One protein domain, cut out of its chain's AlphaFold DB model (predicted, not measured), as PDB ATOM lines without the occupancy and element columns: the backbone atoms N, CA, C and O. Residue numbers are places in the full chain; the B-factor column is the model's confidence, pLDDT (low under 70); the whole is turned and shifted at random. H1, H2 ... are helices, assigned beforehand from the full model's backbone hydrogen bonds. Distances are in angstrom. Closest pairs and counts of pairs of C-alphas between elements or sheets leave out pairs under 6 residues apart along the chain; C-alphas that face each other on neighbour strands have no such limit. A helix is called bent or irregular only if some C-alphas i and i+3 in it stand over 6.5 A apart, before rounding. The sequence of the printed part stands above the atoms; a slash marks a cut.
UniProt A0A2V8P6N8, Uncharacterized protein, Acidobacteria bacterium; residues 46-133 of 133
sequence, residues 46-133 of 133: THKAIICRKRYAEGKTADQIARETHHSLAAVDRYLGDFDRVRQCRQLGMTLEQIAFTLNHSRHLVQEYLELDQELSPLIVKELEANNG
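Overview. This is residues 46 to 133 of the 133 residues of an uncharacterized protein of Acidobacteria bacterium (UniProt A0A2V8P6N8). The long helix H3 forms one side of a flat body, and H1 and the first arm of H5, H5a, cross it on its other side, with H2 packed at the beginning of H3 and H4 near its end. H5 then bends, and its second arm, H5b, leads away from H3 to a free tail, residues 128 to 133, that sticks out. The printed part has 88 residues with five named helices, H1 to H5 in chain order, and no named strand; the class is all helix. It is compact, with a radius of gyration of the C-alphas of 13.2 A, and spans 34 by 33 by 17 A.

Arrangement. H1, residues 47 to 56, and H2, residues 62 to 69, form a helical hairpin: they touch, closest at the C-alphas of Ile 51 and Ile 65, 6.5 A apart, and run opposite ways at a steep tilt of 45 degrees. H3, residues 73 to 91, is the hub. With residues 76 to 83 alone it touches H1, about perpendicular at 73 degrees; the closest C-alphas, of Lys 48 and Tyr 79, are 5.8 A apart. With residues 73 to 77 alone it touches H2, where the C-alphas of Ala 66 and Leu 73 are closest at 5.4 A; the tilt of 69 degrees is steep, only just short of about perpendicular. H4, residues 96 to 102, only just touches H3, with 3 pairs of C-alphas within 8 A, the closest being Cys 89 and Ile 99 at 6.2 A. H5, residues 107 to 130, was assigned as one helix by its hydrogen bonds but is bent: C-alphas 119 and 122 are 7.4 A apart, and its arms H5a, residues 107 to 119, and H5b, residues 122 to 130, stand at a steep tilt of 55 degrees. H5a touches H3 about perpendicular at 82 degrees, closest at the C-alphas of Phe 83 and Tyr 113, 5.9 A apart. With residues 107 to 111 alone it touches H4, where the C-alphas of Ala 100 and Arg 107 are closest at 5.5 A. H5b is close to H1 but not clearly touching, and is apart from H3. Every O i to N i+4 pair is within hydrogen-bond range in H1, H2, H3, H4 and H5a; in H5b 4 of 5 are.

Along the chain. H1 begins at C-alpha 47, (4.065, -46.774, 454.861), and is 14.4 A long. H3 measures 26.6 A and ends at C-alpha 91, (16.308, -65.804, 462.848). H5a measures 18.5 A and H5b 12.7 A, ending at C-alpha 130, (-1.829, -66.732, 473.293). H2 and H4 are shorter, 10.3 A and 9.9 A.

Size, cuts and confidence. The two C-alphas farthest apart, of Ser 106 and Gly 133, are 39.0 A apart. The printed part has no cut, and its four links between helices are tight. Mean pLDDT of the printed part is 86.2; residues 46 to 47, 127 to 128 and 130 to 133 are under 70.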
ATOM      1  N   THR A  46       7.437 -44.422 457.510       65.81
ATOM      2  CA  THR A  46       7.271 -45.055 456.192       65.81
ATOM      3  C   THR A  46       6.011 -45.939 456.145       65.81
ATOM      4  O   THR A  46       5.685 -46.619 457.119       65.81
ATOM      5  N   HIS A  47       5.294 -45.970 455.012       68.12
ATOM      6  CA  HIS A  47       4.065 -46.774 454.861       68.12
ATOM      7  C   HIS A  47       4.270 -48.260 455.214       68.12
ATOM      8  O   HIS A  47       3.388 -48.875 455.808       68.12
ATOM      9  N   LYS A  48       5.461 -48.818 454.944       76.25
ATOM     10  CA  LYS A  48       5.846 -50.180 455.361       76.25
ATOM     11  C   LYS A  48       5.799 -50.374 456.883       76.25
ATOM     12  O   LYS A  48       5.298 -51.391 457.348       76.25
ATOM     13  N   ALA A  49       6.243 -49.382 457.657       82.50
ATOM     14  CA  ALA A  49       6.233 -49.427 459.114       82.50
ATOM     15  C   ALA A  49       4.803 -49.371 459.669       82.50
ATOM     16  O   ALA A  49       4.468 -50.115 460.587       82.50
ATOM     17  N   ILE A  50       3.939 -48.530 459.086       85.19
ATOM     18  CA  ILE A  50       2.512 -48.464 459.444       85.19
ATOM     19  C   ILE A  50       1.828 -49.804 459.155       85.19
ATOM     20  O   ILE A  50       1.118 -50.325 460.012       85.19
ATOM     21  N   ILE A  51       2.071 -50.380 457.975       88.62
ATOM     22  CA  ILE A  51       1.517 -51.679 457.572       88.62
ATOM     23  C   ILE A  51       1.952 -52.787 458.543       88.62
ATOM     24  O   ILE A  51       1.098 -53.520 459.042       88.62
ATOM     25  N   CYS A  52       3.244 -52.867 458.880       90.56
ATOM     26  CA  CYS A  52       3.750 -53.871 459.823       90.56
ATOM     27  C   CYS A  52       3.153 -53.688 461.227       90.56
ATOM     28  O   CYS A  52       2.668 -54.651 461.813       90.56
ATOM     29  N   ARG A  53       3.096 -52.461 461.763       91.56
ATOM     30  CA  ARG A  53       2.482 -52.211 463.081       91.56
ATOM     31  C   ARG A  53       1.005 -52.590 463.110       91.56
ATOM     32  O   ARG A  53       0.580 -53.294 464.021       91.56
ATOM     33  N   LYS A  54       0.230 -52.217 462.088       89.00
ATOM     34  CA  LYS A  54      -1.180 -52.626 461.999       89.00
ATOM     35  C   LYS A  54      -1.333 -54.146 461.992       89.00
ATOM     36  O   LYS A  54      -2.265 -54.667 462.598       89.00
ATOM     37  N   ARG A  55      -0.416 -54.866 461.340       94.06
ATOM     38  CA  ARG A  55      -0.457 -56.330 461.301       94.06
ATOM     39  C   ARG A  55      -0.098 -56.976 462.639       94.06
ATOM     40  O   ARG A  55      -0.857 -57.825 463.091       94.06
ATOM     41  N   TYR A  56       1.039 -56.606 463.228       92.75
ATOM     42  CA  TYR A  56       1.654 -57.341 464.346       92.75
ATOM     43  C   TYR A  56       1.438 -56.706 465.726       92.75
ATOM     44  O   TYR A  56       1.647 -57.365 466.736       92.75
ATOM     45  N   ALA A  57       1.047 -55.430 465.793       89.94
ATOM     46  CA  ALA A  57       0.681 -54.769 467.048       89.94
ATOM     47  C   ALA A  57      -0.840 -54.663 467.219       89.94
ATOM     48  O   ALA A  57      -1.340 -54.806 468.330       89.94
ATOM     49  N   GLU A  58      -1.582 -54.425 466.131       89.81
ATOM     50  CA  GLU A  58      -3.049 -54.276 466.169       89.81
ATOM     51  C   GLU A  58      -3.808 -55.546 465.733       89.81
ATOM     52  O   GLU A  58      -5.034 -55.574 465.821       89.81
ATOM     53  N   GLY A  59      -3.118 -56.582 465.235       91.56
ATOM     54  CA  GLY A  59      -3.740 -57.842 464.803       91.56
ATOM     55  C   GLY A  59      -4.631 -57.724 463.558       91.56
ATOM     56  O   GLY A  59      -5.509 -58.558 463.337       91.56
ATOM     57  N   LYS A  60      -4.459 -56.679 462.736       92.81
ATOM     58  CA  LYS A  60      -5.329 -56.428 461.577       92.81
ATOM     59  C   LYS A  60      -5.037 -57.367 460.414       92.81
ATOM     60  O   LYS A  60      -3.890 -57.679 460.098       92.81
ATOM     61  N   THR A  61      -6.100 -57.745 459.714       95.50
ATOM     62  CA  THR A  61      -6.032 -58.488 458.448       95.50
ATOM     63  C   THR A  61      -5.494 -57.613 457.312       95.50
ATOM     64  O   THR A  61      -5.655 -56.389 457.329       95.50
ATOM     65  N   ALA A  62      -4.904 -58.230 456.285       89.19
ATOM     66  CA  ALA A  62      -4.371 -57.513 455.126       89.19
ATOM     67  C   ALA A  62      -5.443 -56.656 454.419       89.19
ATOM     68  O   ALA A  62      -5.165 -55.515 454.053       89.19
ATOM     69  N   ASP A  63      -6.696 -57.122 454.344       92.69
ATOM     70  CA  ASP A  63      -7.826 -56.354 453.798       92.69
ATOM     71  C   ASP A  63      -8.205 -55.126 454.638       92.69
ATOM     72  O   ASP A  63      -8.600 -54.086 454.101       92.69
ATOM     73  N   GLN A  64      -8.138 -55.223 455.970       90.06
ATOM     74  CA  GLN A  64      -8.333 -54.064 456.850       90.06
ATOM     75  C   GLN A  64      -7.209 -53.049 456.642       90.06
ATOM     76  O   GLN A  64      -7.476 -51.863 456.462       90.06
ATOM     77  N   ILE A  65      -5.963 -53.520 456.589       84.88
ATOM     78  CA  ILE A  65      -4.787 -52.671 456.389       84.88
ATOM     79  C   ILE A  65      -4.844 -51.972 455.028       84.88
ATOM     80  O   ILE A  65      -4.617 -50.765 454.957       84.88
ATOM     81  N   ALA A  66      -5.186 -52.690 453.958       78.88
ATOM     82  CA  ALA A  66      -5.313 -52.139 452.612       78.88
ATOM     83  C   ALA A  66      -6.326 -50.986 452.574       78.88
ATOM     84  O   ALA A  66      -6.016 -49.901 452.079       78.88
ATOM     85  N   ARG A  67      -7.500 -51.184 453.190       78.81
ATOM     86  CA  ARG A  67      -8.543 -50.152 453.296       78.81
ATOM     87  C   ARG A  67      -8.088 -48.939 454.102       78.81
ATOM     88  O   ARG A  67      -8.266 -47.817 453.643       78.81
ATOM     89  N   GLU A  68      -7.494 -49.154 455.273       78.81
ATOM     90  CA  GLU A  68      -7.087 -48.074 456.183       78.81
ATOM     91  C   GLU A  68      -5.872 -47.280 455.698       78.81
ATOM     92  O   GLU A  68      -5.711 -46.117 456.053       78.81
ATOM     93  N   THR A  69      -4.992 -47.911 454.922       73.75
ATOM     94  CA  THR A  69      -3.774 -47.273 454.401       73.75
ATOM     95  C   THR A  69      -3.922 -46.815 452.953       73.75
ATOM     96  O   THR A  69      -2.966 -46.291 452.390       73.75
ATOM     97  N   HIS A  70      -5.093 -47.016 452.342       74.38
ATOM     98  CA  HIS A  70      -5.362 -46.724 450.932       74.38
ATOM     99  C   HIS A  70      -4.381 -47.405 449.955       74.38
ATOM    100  O   HIS A  70      -4.013 -46.833 448.928       74.38
ATOM    101  N   HIS A  71      -3.979 -48.642 450.263       75.88
ATOM    102  CA  HIS A  71      -3.162 -49.493 449.392       75.88
ATOM    103  C   HIS A  71      -4.009 -50.590 448.741       75.88
ATOM    104  O   HIS A  71      -5.096 -50.929 449.209       75.88
ATOM    105  N   SER A  72      -3.493 -51.187 447.665       77.25
ATOM    106  CA  SER A  72      -4.022 -52.463 447.189       77.25
ATOM    107  C   SER A  72      -3.617 -53.590 448.140       77.25
ATOM    108  O   SER A  72      -2.559 -53.525 448.771       77.25
ATOM    109  N   LEU A  73      -4.424 -54.651 448.188       78.38
ATOM    110  CA  LEU A  73      -4.094 -55.860 448.944       78.38
ATOM    111  C   LEU A  73      -2.715 -56.410 448.542       78.38
ATOM    112  O   LEU A  73      -1.862 -56.611 449.395       78.38
ATOM    113  N   ALA A  74      -2.437 -56.488 447.236       73.38
ATOM    114  CA  ALA A  74      -1.144 -56.938 446.718       73.38
ATOM    115  C   ALA A  74       0.049 -56.086 447.197       73.38
ATOM    116  O   ALA A  74       1.144 -56.605 447.403       73.38
ATOM    117  N   ALA A  75      -0.133 -54.771 447.375       75.88
ATOM    118  CA  ALA A  75       0.920 -53.920 447.920       75.88
ATOM    119  C   ALA A  75       1.148 -54.196 449.412       75.88
ATOM    120  O   ALA A  75       2.300 -54.256 449.839       75.88
ATOM    121  N   VAL A  76       0.074 -54.389 450.185       81.25
ATOM    122  CA  VAL A  76       0.147 -54.773 451.604       81.25
ATOM    123  C   VAL A  76       0.848 -56.120 451.763       81.25
ATOM    124  O   VAL A  76       1.812 -56.201 452.520       81.25
ATOM    125  N   ASP A  77       0.438 -57.130 450.997       83.75
ATOM    126  CA  ASP A  77       1.035 -58.468 451.030       83.75
ATOM    127  C   ASP A  77       2.527 -58.432 450.706       83.75
ATOM    128  O   ASP A  77       3.320 -59.098 451.366       83.75
ATOM    129  N   ARG A  78       2.939 -57.603 449.738       83.44
ATOM    130  CA  ARG A  78       4.360 -57.411 449.431       83.44
ATOM    131  C   ARG A  78       5.123 -56.845 450.629       83.44
ATOM    132  O   ARG A  78       6.169 -57.379 450.969       83.44
ATOM    133  N   TYR A  79       4.625 -55.791 451.278       85.69
ATOM    134  CA  TYR A  79       5.311 -55.203 452.436       85.69
ATOM    135  C   TYR A  79       5.411 -56.174 453.616       85.69
ATOM    136  O   TYR A  79       6.472 -56.276 454.228       85.69
ATOM    137  N   LEU A  80       4.329 -56.897 453.916       91.69
ATOM    138  CA  LEU A  80       4.323 -57.903 454.980       91.69
ATOM    139  C   LEU A  80       5.254 -59.073 454.641       91.69
ATOM    140  O   LEU A  80       6.065 -59.472 455.470       91.69
ATOM    141  N   GLY A  81       5.216 -59.557 453.398       89.88
ATOM    142  CA  GLY A  81       6.095 -60.624 452.930       89.88
ATOM    143  C   GLY A  81       7.574 -60.229 452.911       89.88
ATOM    144  O   GLY A  81       8.430 -61.048 453.232       89.88
ATOM    145  N   ASP A  82       7.910 -58.985 452.560       88.44
ATOM    146  CA  ASP A  82       9.281 -58.469 452.651       88.44
ATOM    147  C   ASP A  82       9.765 -58.467 454.113       88.44
ATOM    148  O   ASP A  82      10.859 -58.957 454.397       88.44
ATOM    149  N   PHE A  83       8.933 -57.981 455.041       93.44
ATOM    150  CA  PHE A  83       9.230 -57.981 456.475       93.44
ATOM    151  C   PHE A  83       9.428 -59.398 457.030       93.44
ATOM    152  O   PHE A  83      10.451 -59.670 457.664       93.44
ATOM    153  N   ASP A  84       8.503 -60.320 456.748       95.19
ATOM    154  CA  ASP A  84       8.576 -61.705 457.225       95.19
ATOM    155  C   ASP A  84       9.828 -62.422 456.704       95.19
ATOM    156  O   ASP A  84      10.496 -63.130 457.460       95.19
ATOM    157  N   ARG A  85      10.201 -62.201 455.434       96.75
ATOM    158  CA  ARG A  85      11.432 -62.765 454.858       96.75
ATOM    159  C   ARG A  85      12.684 -62.210 455.535       96.75
ATOM    160  O   ARG A  85      13.572 -62.988 455.877       96.75
ATOM    161  N   VAL A  86      12.756 -60.897 455.782       95.69
ATOM    162  CA  VAL A  86      13.882 -60.286 456.520       95.69
ATOM    163  C   VAL A  86      13.994 -60.879 457.925       95.69
ATOM    164  O   VAL A  86      15.079 -61.305 458.331       95.69
ATOM    165  N   ARG A  87      12.872 -60.973 458.644       95.88
ATOM    166  CA  ARG A  87      12.802 -61.557 459.986       95.88
ATOM    167  C   ARG A  87      13.242 -63.019 460.004       95.88
ATOM    168  O   ARG A  87      14.025 -63.409 460.870       95.88
ATOM    169  N   GLN A  88      12.789 -63.825 459.046       96.88
ATOM    170  CA  GLN A  88      13.194 -65.225 458.936       96.88
ATOM    171  C   GLN A  88      14.705 -65.350 458.695       96.88
ATOM    172  O   GLN A  88      15.372 -66.124 459.379       96.88
ATOM    173  N   CYS A  89      15.278 -64.554 457.789       97.50
ATOM    174  CA  CYS A  89      16.722 -64.563 457.565       97.50
ATOM    175  C   CYS A  89      17.512 -64.135 458.816       97.50
ATOM    176  O   CYS A  89      18.530 -64.752 459.133       97.50
ATOM    177  N   ARG A  90      17.024 -63.142 459.575       96.56
ATOM    178  CA  ARG A  90      17.604 -62.757 460.875       96.56
ATOM    179  C   ARG A  90      17.577 -63.918 461.870       96.56
ATOM    180  O   ARG A  90      18.566 -64.167 462.551       96.56
ATOM    181  N   GLN A  91      16.457 -64.635 461.968       94.62
ATOM    182  CA  GLN A  91      16.308 -65.804 462.848       94.62
ATOM    183  C   GLN A  91      17.237 -66.963 462.458       94.62
ATOM    184  O   GLN A  91      17.686 -67.698 463.332       94.62
ATOM    185  N   LEU A  92      17.576 -67.087 461.172       97.00
ATOM    186  CA  LEU A  92      18.593 -68.020 460.669       97.00
ATOM    187  C   LEU A  92      20.038 -67.555 460.933       97.00
ATOM    188  O   LEU A  92      20.979 -68.243 460.543       97.00
ATOM    189  N   GLY A  93      20.237 -66.402 461.582       97.25
ATOM    190  CA  GLY A  93      21.554 -65.877 461.943       97.25
ATOM    191  C   GLY A  93      22.295 -65.170 460.807       97.25
ATOM    192  O   GLY A  93      23.507 -64.986 460.906       97.25
ATOM    193  N   MET A  94      21.605 -64.778 459.731       98.06
ATOM    194  CA  MET A  94      22.228 -64.053 458.619       98.06
ATOM    195  C   MET A  94      22.577 -62.605 459.004       98.06
ATOM    196  O   MET A  94      21.813 -61.939 459.706       98.06
ATOM    197  N   THR A  95      23.703 -62.087 458.500       97.75
ATOM    198  CA  THR A  95      24.081 -60.669 458.648       97.75
ATOM    199  C   THR A  95      23.253 -59.768 457.730       97.75
ATOM    200  O   THR A  95      22.689 -60.226 456.736       97.75
ATOM    201  N   LEU A  96      23.230 -58.460 458.001       96.38
ATOM    202  CA  LEU A  96      22.546 -57.466 457.165       96.38
ATOM    203  C   LEU A  96      22.925 -57.589 455.682       96.38
ATOM    204  O   LEU A  96      22.057 -57.568 454.811       96.38
ATOM    205  N   GLU A  97      24.215 -57.746 455.386       97.88
ATOM    206  CA  GLU A  97      24.733 -57.885 454.026       97.88
ATOM    207  C   GLU A  97      24.235 -59.166 453.361       97.88
ATOM    208  O   GLU A  97      23.846 -59.134 452.194       97.88
ATOM    209  N   GLN A  98      24.222 -60.277 454.102       97.69
ATOM    210  CA  GLN A  98      23.716 -61.556 453.610       97.69
ATOM    211  C   GLN A  98      22.217 -61.479 453.322       97.69
ATOM    212  O   GLN A  98      21.779 -61.970 452.285       97.69
ATOM    213  N   ILE A  99      21.437 -60.825 454.188       97.00
ATOM    214  CA  ILE A  99      19.995 -60.627 453.995       97.00
ATOM    215  C   ILE A  99      19.736 -59.754 452.764       97.00
ATOM    216  O   ILE A  99      18.951 -60.131 451.895       97.00
ATOM    217  N   ALA A 100      20.421 -58.612 452.658       92.19
ATOM    218  CA  ALA A 100      20.295 -57.696 451.526       92.19
ATOM    219  C   ALA A 100      20.607 -58.394 450.197       92.19
ATOM    220  O   ALA A 100      19.845 -58.271 449.238       92.19
ATOM    221  N   PHE A 101      21.681 -59.186 450.167       96.00
ATOM    222  CA  PHE A 101      22.046 -59.990 449.006       96.00
ATOM    223  C   PHE A 101      20.996 -61.069 448.696       96.00
ATOM    224  O   PHE A 101      20.516 -61.150 447.568       96.00
ATOM    225  N   THR A 102      20.596 -61.859 449.694       96.69
ATOM    226  CA  THR A 102      19.678 -63.002 449.530       96.69
ATOM    227  C   THR A 102      18.293 -62.570 449.056       96.69
ATOM    228  O   THR A 102      17.687 -63.235 448.220       96.69
ATOM    229  N   LEU A 103      17.786 -61.451 449.576       90.19
ATOM    230  CA  LEU A 103      16.450 -60.949 449.253       90.19
ATOM    231  C   LEU A 103      16.441 -59.952 448.089       90.19
ATOM    232  O   LEU A 103      15.370 -59.466 447.727       90.19
ATOM    233  N   ASN A 104      17.607 -59.655 447.505       91.06
ATOM    234  CA  ASN A 104      17.788 -58.613 446.495       91.06
ATOM    235  C   ASN A 104      17.177 -57.266 446.939       91.06
ATOM    236  O   ASN A 104      16.359 -56.648 446.252       91.06
ATOM    237  N   HIS A 105      17.542 -56.836 448.144       88.00
ATOM    238  CA  HIS A 105      17.088 -55.594 448.765       88.00
ATOM    239  C   HIS A 105      18.268 -54.665 449.041       88.00
ATOM    240  O   HIS A 105      19.411 -55.095 449.191       88.00
ATOM    241  N   SER A 106      17.999 -53.360 449.127       86.00
ATOM    242  CA  SER A 106      19.031 -52.417 449.557       86.00
ATOM    243  C   SER A 106      19.372 -52.651 451.030       86.00
ATOM    244  O   SER A 106      18.512 -53.009 451.837       86.00
ATOM    245  N   ARG A 107      20.630 -52.391 451.404       88.88
ATOM    246  CA  ARG A 107      21.074 -52.456 452.808       88.88
ATOM    247  C   ARG A 107      20.216 -51.582 453.724       88.88
ATOM    248  O   ARG A 107      19.885 -51.996 454.826       88.88
ATOM    249  N   HIS A 108      19.828 -50.403 453.239       85.69
ATOM    250  CA  HIS A 108      18.974 -49.481 453.980       85.69
ATOM    251  C   HIS A 108      17.584 -50.070 454.249       85.69
ATOM    252  O   HIS A 108      17.129 -50.041 455.385       85.69
ATOM    253  N   LEU A 109      16.945 -50.675 453.241       82.69
ATOM    254  CA  LEU A 109      15.627 -51.290 453.411       82.69
ATOM    255  C   LEU A 109      15.662 -52.446 454.418       82.69
ATOM    256  O   LEU A 109      14.761 -52.578 455.243       82.69
ATOM    257  N   VAL A 110      16.707 -53.274 454.359       90.44
ATOM    258  CA  VAL A 110      16.904 -54.362 455.325       90.44
ATOM    259  C   VAL A 110      17.094 -53.810 456.734       90.44
ATOM    260  O   VAL A 110      16.453 -54.305 457.654       90.44
ATOM    261  N   GLN A 111      17.915 -52.770 456.899       91.81
ATOM    262  CA  GLN A 111      18.117 -52.110 458.189       91.81
ATOM    263  C   GLN A 111      16.790 -51.609 458.778       91.81
ATOM    264  O   GLN A 111      16.486 -51.915 459.926       91.81
ATOM    265  N   GLU A 112      15.961 -50.925 457.983       87.38
ATOM    266  CA  GLU A 112      14.650 -50.442 458.439       87.38
ATOM    267  C   GLU A 112      13.725 -51.590 458.884       87.38
ATOM    268  O   GLU A 112      13.015 -51.466 459.881       87.38
ATOM    269  N   TYR A 113      13.718 -52.723 458.172       90.88
ATOM    270  CA  TYR A 113      12.918 -53.884 458.577       90.88
ATOM    271  C   TYR A 113      13.468 -54.588 459.822       90.88
ATOM    272  O   TYR A 113      12.677 -55.057 460.637       90.88
ATOM    273  N   LEU A 114      14.790 -54.644 460.002       94.38
ATOM    274  CA  LEU A 114      15.408 -55.195 461.211       94.38
ATOM    275  C   LEU A 114      15.101 -54.338 462.447       94.38
ATOM    276  O   LEU A 114      14.806 -54.884 463.508       94.38
ATOM    277  N   GLU A 115      15.114 -53.012 462.303       92.81
ATOM    278  CA  GLU A 115      14.703 -52.081 463.362       92.81
ATOM    279  C   GLU A 115      13.226 -52.276 463.735       92.81
ATOM    280  O   GLU A 115      12.895 -52.382 464.918       92.81
ATOM    281  N   LEU A 116      12.344 -52.413 462.738       91.00
ATOM    282  CA  LEU A 116      10.927 -52.721 462.967       91.00
ATOM    283  C   LEU A 116      10.723 -54.083 463.637       91.00
ATOM    284  O   LEU A 116       9.852 -54.229 464.490       91.00
ATOM    285  N   ASP A 117      11.507 -55.091 463.270       94.25
ATOM    286  CA  ASP A 117      11.420 -56.426 463.861       94.25
ATOM    287  C   ASP A 117      11.876 -56.413 465.326       94.25
ATOM    288  O   ASP A 117      11.249 -57.042 466.176       94.25
ATOM    289  N   GLN A 118      12.904 -55.633 465.666       92.31
ATOM    290  CA  GLN A 118      13.308 -55.429 467.057       92.31
ATOM    291  C   GLN A 118      12.208 -54.740 467.883       92.31
ATOM    292  O   GLN A 118      11.964 -55.142 469.021       92.31
ATOM    293  N   GLU A 119      11.520 -53.750 467.306       91.69
ATOM    294  CA  GLU A 119      10.371 -53.078 467.927       91.69
ATOM    295  C   GLU A 119       9.193 -54.043 468.156       91.69
ATOM    296  O   GLU A 119       8.593 -54.056 469.232       91.69
ATOM    297  N   LEU A 120       8.862 -54.866 467.157       91.31
ATOM    298  CA  LEU A 120       7.652 -55.696 467.145       91.31
ATOM    299  C   LEU A 120       7.830 -57.082 467.778       91.31
ATOM    300  O   LEU A 120       6.841 -57.702 468.173       91.31
ATOM    301  N   SER A 121       9.063 -57.578 467.915       89.19
ATOM    302  CA  SER A 121       9.353 -58.925 468.432       89.19
ATOM    303  C   SER A 121       8.642 -59.255 469.759       89.19
ATOM    304  O   SER A 121       8.098 -60.357 469.855       89.19
ATOM    305  N   PRO A 122       8.572 -58.363 470.771       84.88
ATOM    306  CA  PRO A 122       7.876 -58.666 472.025       84.88
ATOM    307  C   PRO A 122       6.360 -58.861 471.874       84.88
ATOM    308  O   PRO A 122       5.750 -59.535 472.700       84.88
ATOM    309  N   LEU A 123       5.742 -58.257 470.856       81.12
ATOM    310  CA  LEU A 123       4.302 -58.358 470.599       81.12
ATOM    311  C   LEU A 123       3.975 -59.652 469.857       81.12
ATOM    312  O   LEU A 123       3.055 -60.370 470.238       81.12
ATOM    313  N   ILE A 124       4.802 -59.996 468.868       79.50
ATOM    314  CA  ILE A 124       4.611 -61.202 468.061       79.50
ATOM    315  C   ILE A 124       4.769 -62.472 468.909       79.50
ATOM    316  O   ILE A 124       4.019 -63.428 468.729       79.50
ATOM    317  N   VAL A 125       5.724 -62.499 469.847       77.62
ATOM    318  CA  VAL A 125       5.903 -63.653 470.750       77.62
ATOM    319  C   VAL A 125       4.664 -63.864 471.625       77.62
ATOM    320  O   VAL A 125       4.185 -64.990 471.721       77.62
ATOM    321  N   LYS A 126       4.083 -62.792 472.177       70.31
ATOM    322  CA  LYS A 126       2.860 -62.877 472.993       70.31
ATOM    323  C   LYS A 126       1.656 -63.395 472.207       70.31
ATOM    324  O   LYS A 126       0.869 -64.163 472.747       70.31
ATOM    325  N   GLU A 127       1.503 -62.987 470.948       69.00
ATOM    326  CA  GLU A 127       0.421 -63.472 470.079       69.00
ATOM    327  C   GLU A 127       0.566 -64.974 469.779       69.00
ATOM    328  O   GLU A 127      -0.418 -65.711 469.809       69.00
ATOM    329  N   LEU A 128       1.793 -65.456 469.553       68.69
ATOM    330  CA  LEU A 128       2.067 -66.886 469.358       68.69
ATOM    331  C   LEU A 128       1.805 -67.709 470.626       68.69
ATOM    332  O   LEU A 128       1.276 -68.812 470.532       68.69
ATOM    333  N   GLU A 129       2.156 -67.187 471.802       71.06
ATOM    334  CA  GLU A 129       1.866 -67.835 473.087       71.06
ATOM    335  C   GLU A 129       0.357 -67.886 473.372       71.06
ATOM    336  O   GLU A 129      -0.145 -68.925 473.792       71.06
ATOM    337  N   ALA A 130      -0.380 -66.808 473.082       68.75
ATOM    338  CA  ALA A 130      -1.829 -66.732 473.293       68.75
ATOM    339  C   ALA A 130      -2.642 -67.648 472.359       68.75
ATOM    340  O   ALA A 130      -3.728 -68.078 472.730       68.75
ATOM    341  N   ASN A 131      -2.128 -67.948 471.164       61.84
ATOM    342  CA  ASN A 131      -2.795 -68.819 470.190       61.84
ATOM    343  C   ASN A 131      -2.456 -70.314 470.358       61.84
ATOM    344  O   ASN A 131      -3.043 -71.147 469.670       61.84
ATOM    345  N   ASN A 132      -1.509 -70.655 471.241       59.91
ATOM    346  CA  ASN A 132      -1.054 -72.028 471.498       59.91
ATOM    347  C   ASN A 132      -1.524 -72.596 472.856       59.91
ATOM    348  O   ASN A 132      -1.109 -73.701 473.213       59.91
ATOM    349  N   GLY A 133      -2.343 -71.856 473.615       49.38
ATOM    350  CA  GLY A 133      -2.945 -72.279 474.890       49.38
ATOM    351  C   GLY A 133      -4.453 -72.444 474.784       49.38
ATOM    352  O   GLY A 133      -4.977 -73.351 475.467       49.38
TER     353      GLY A 133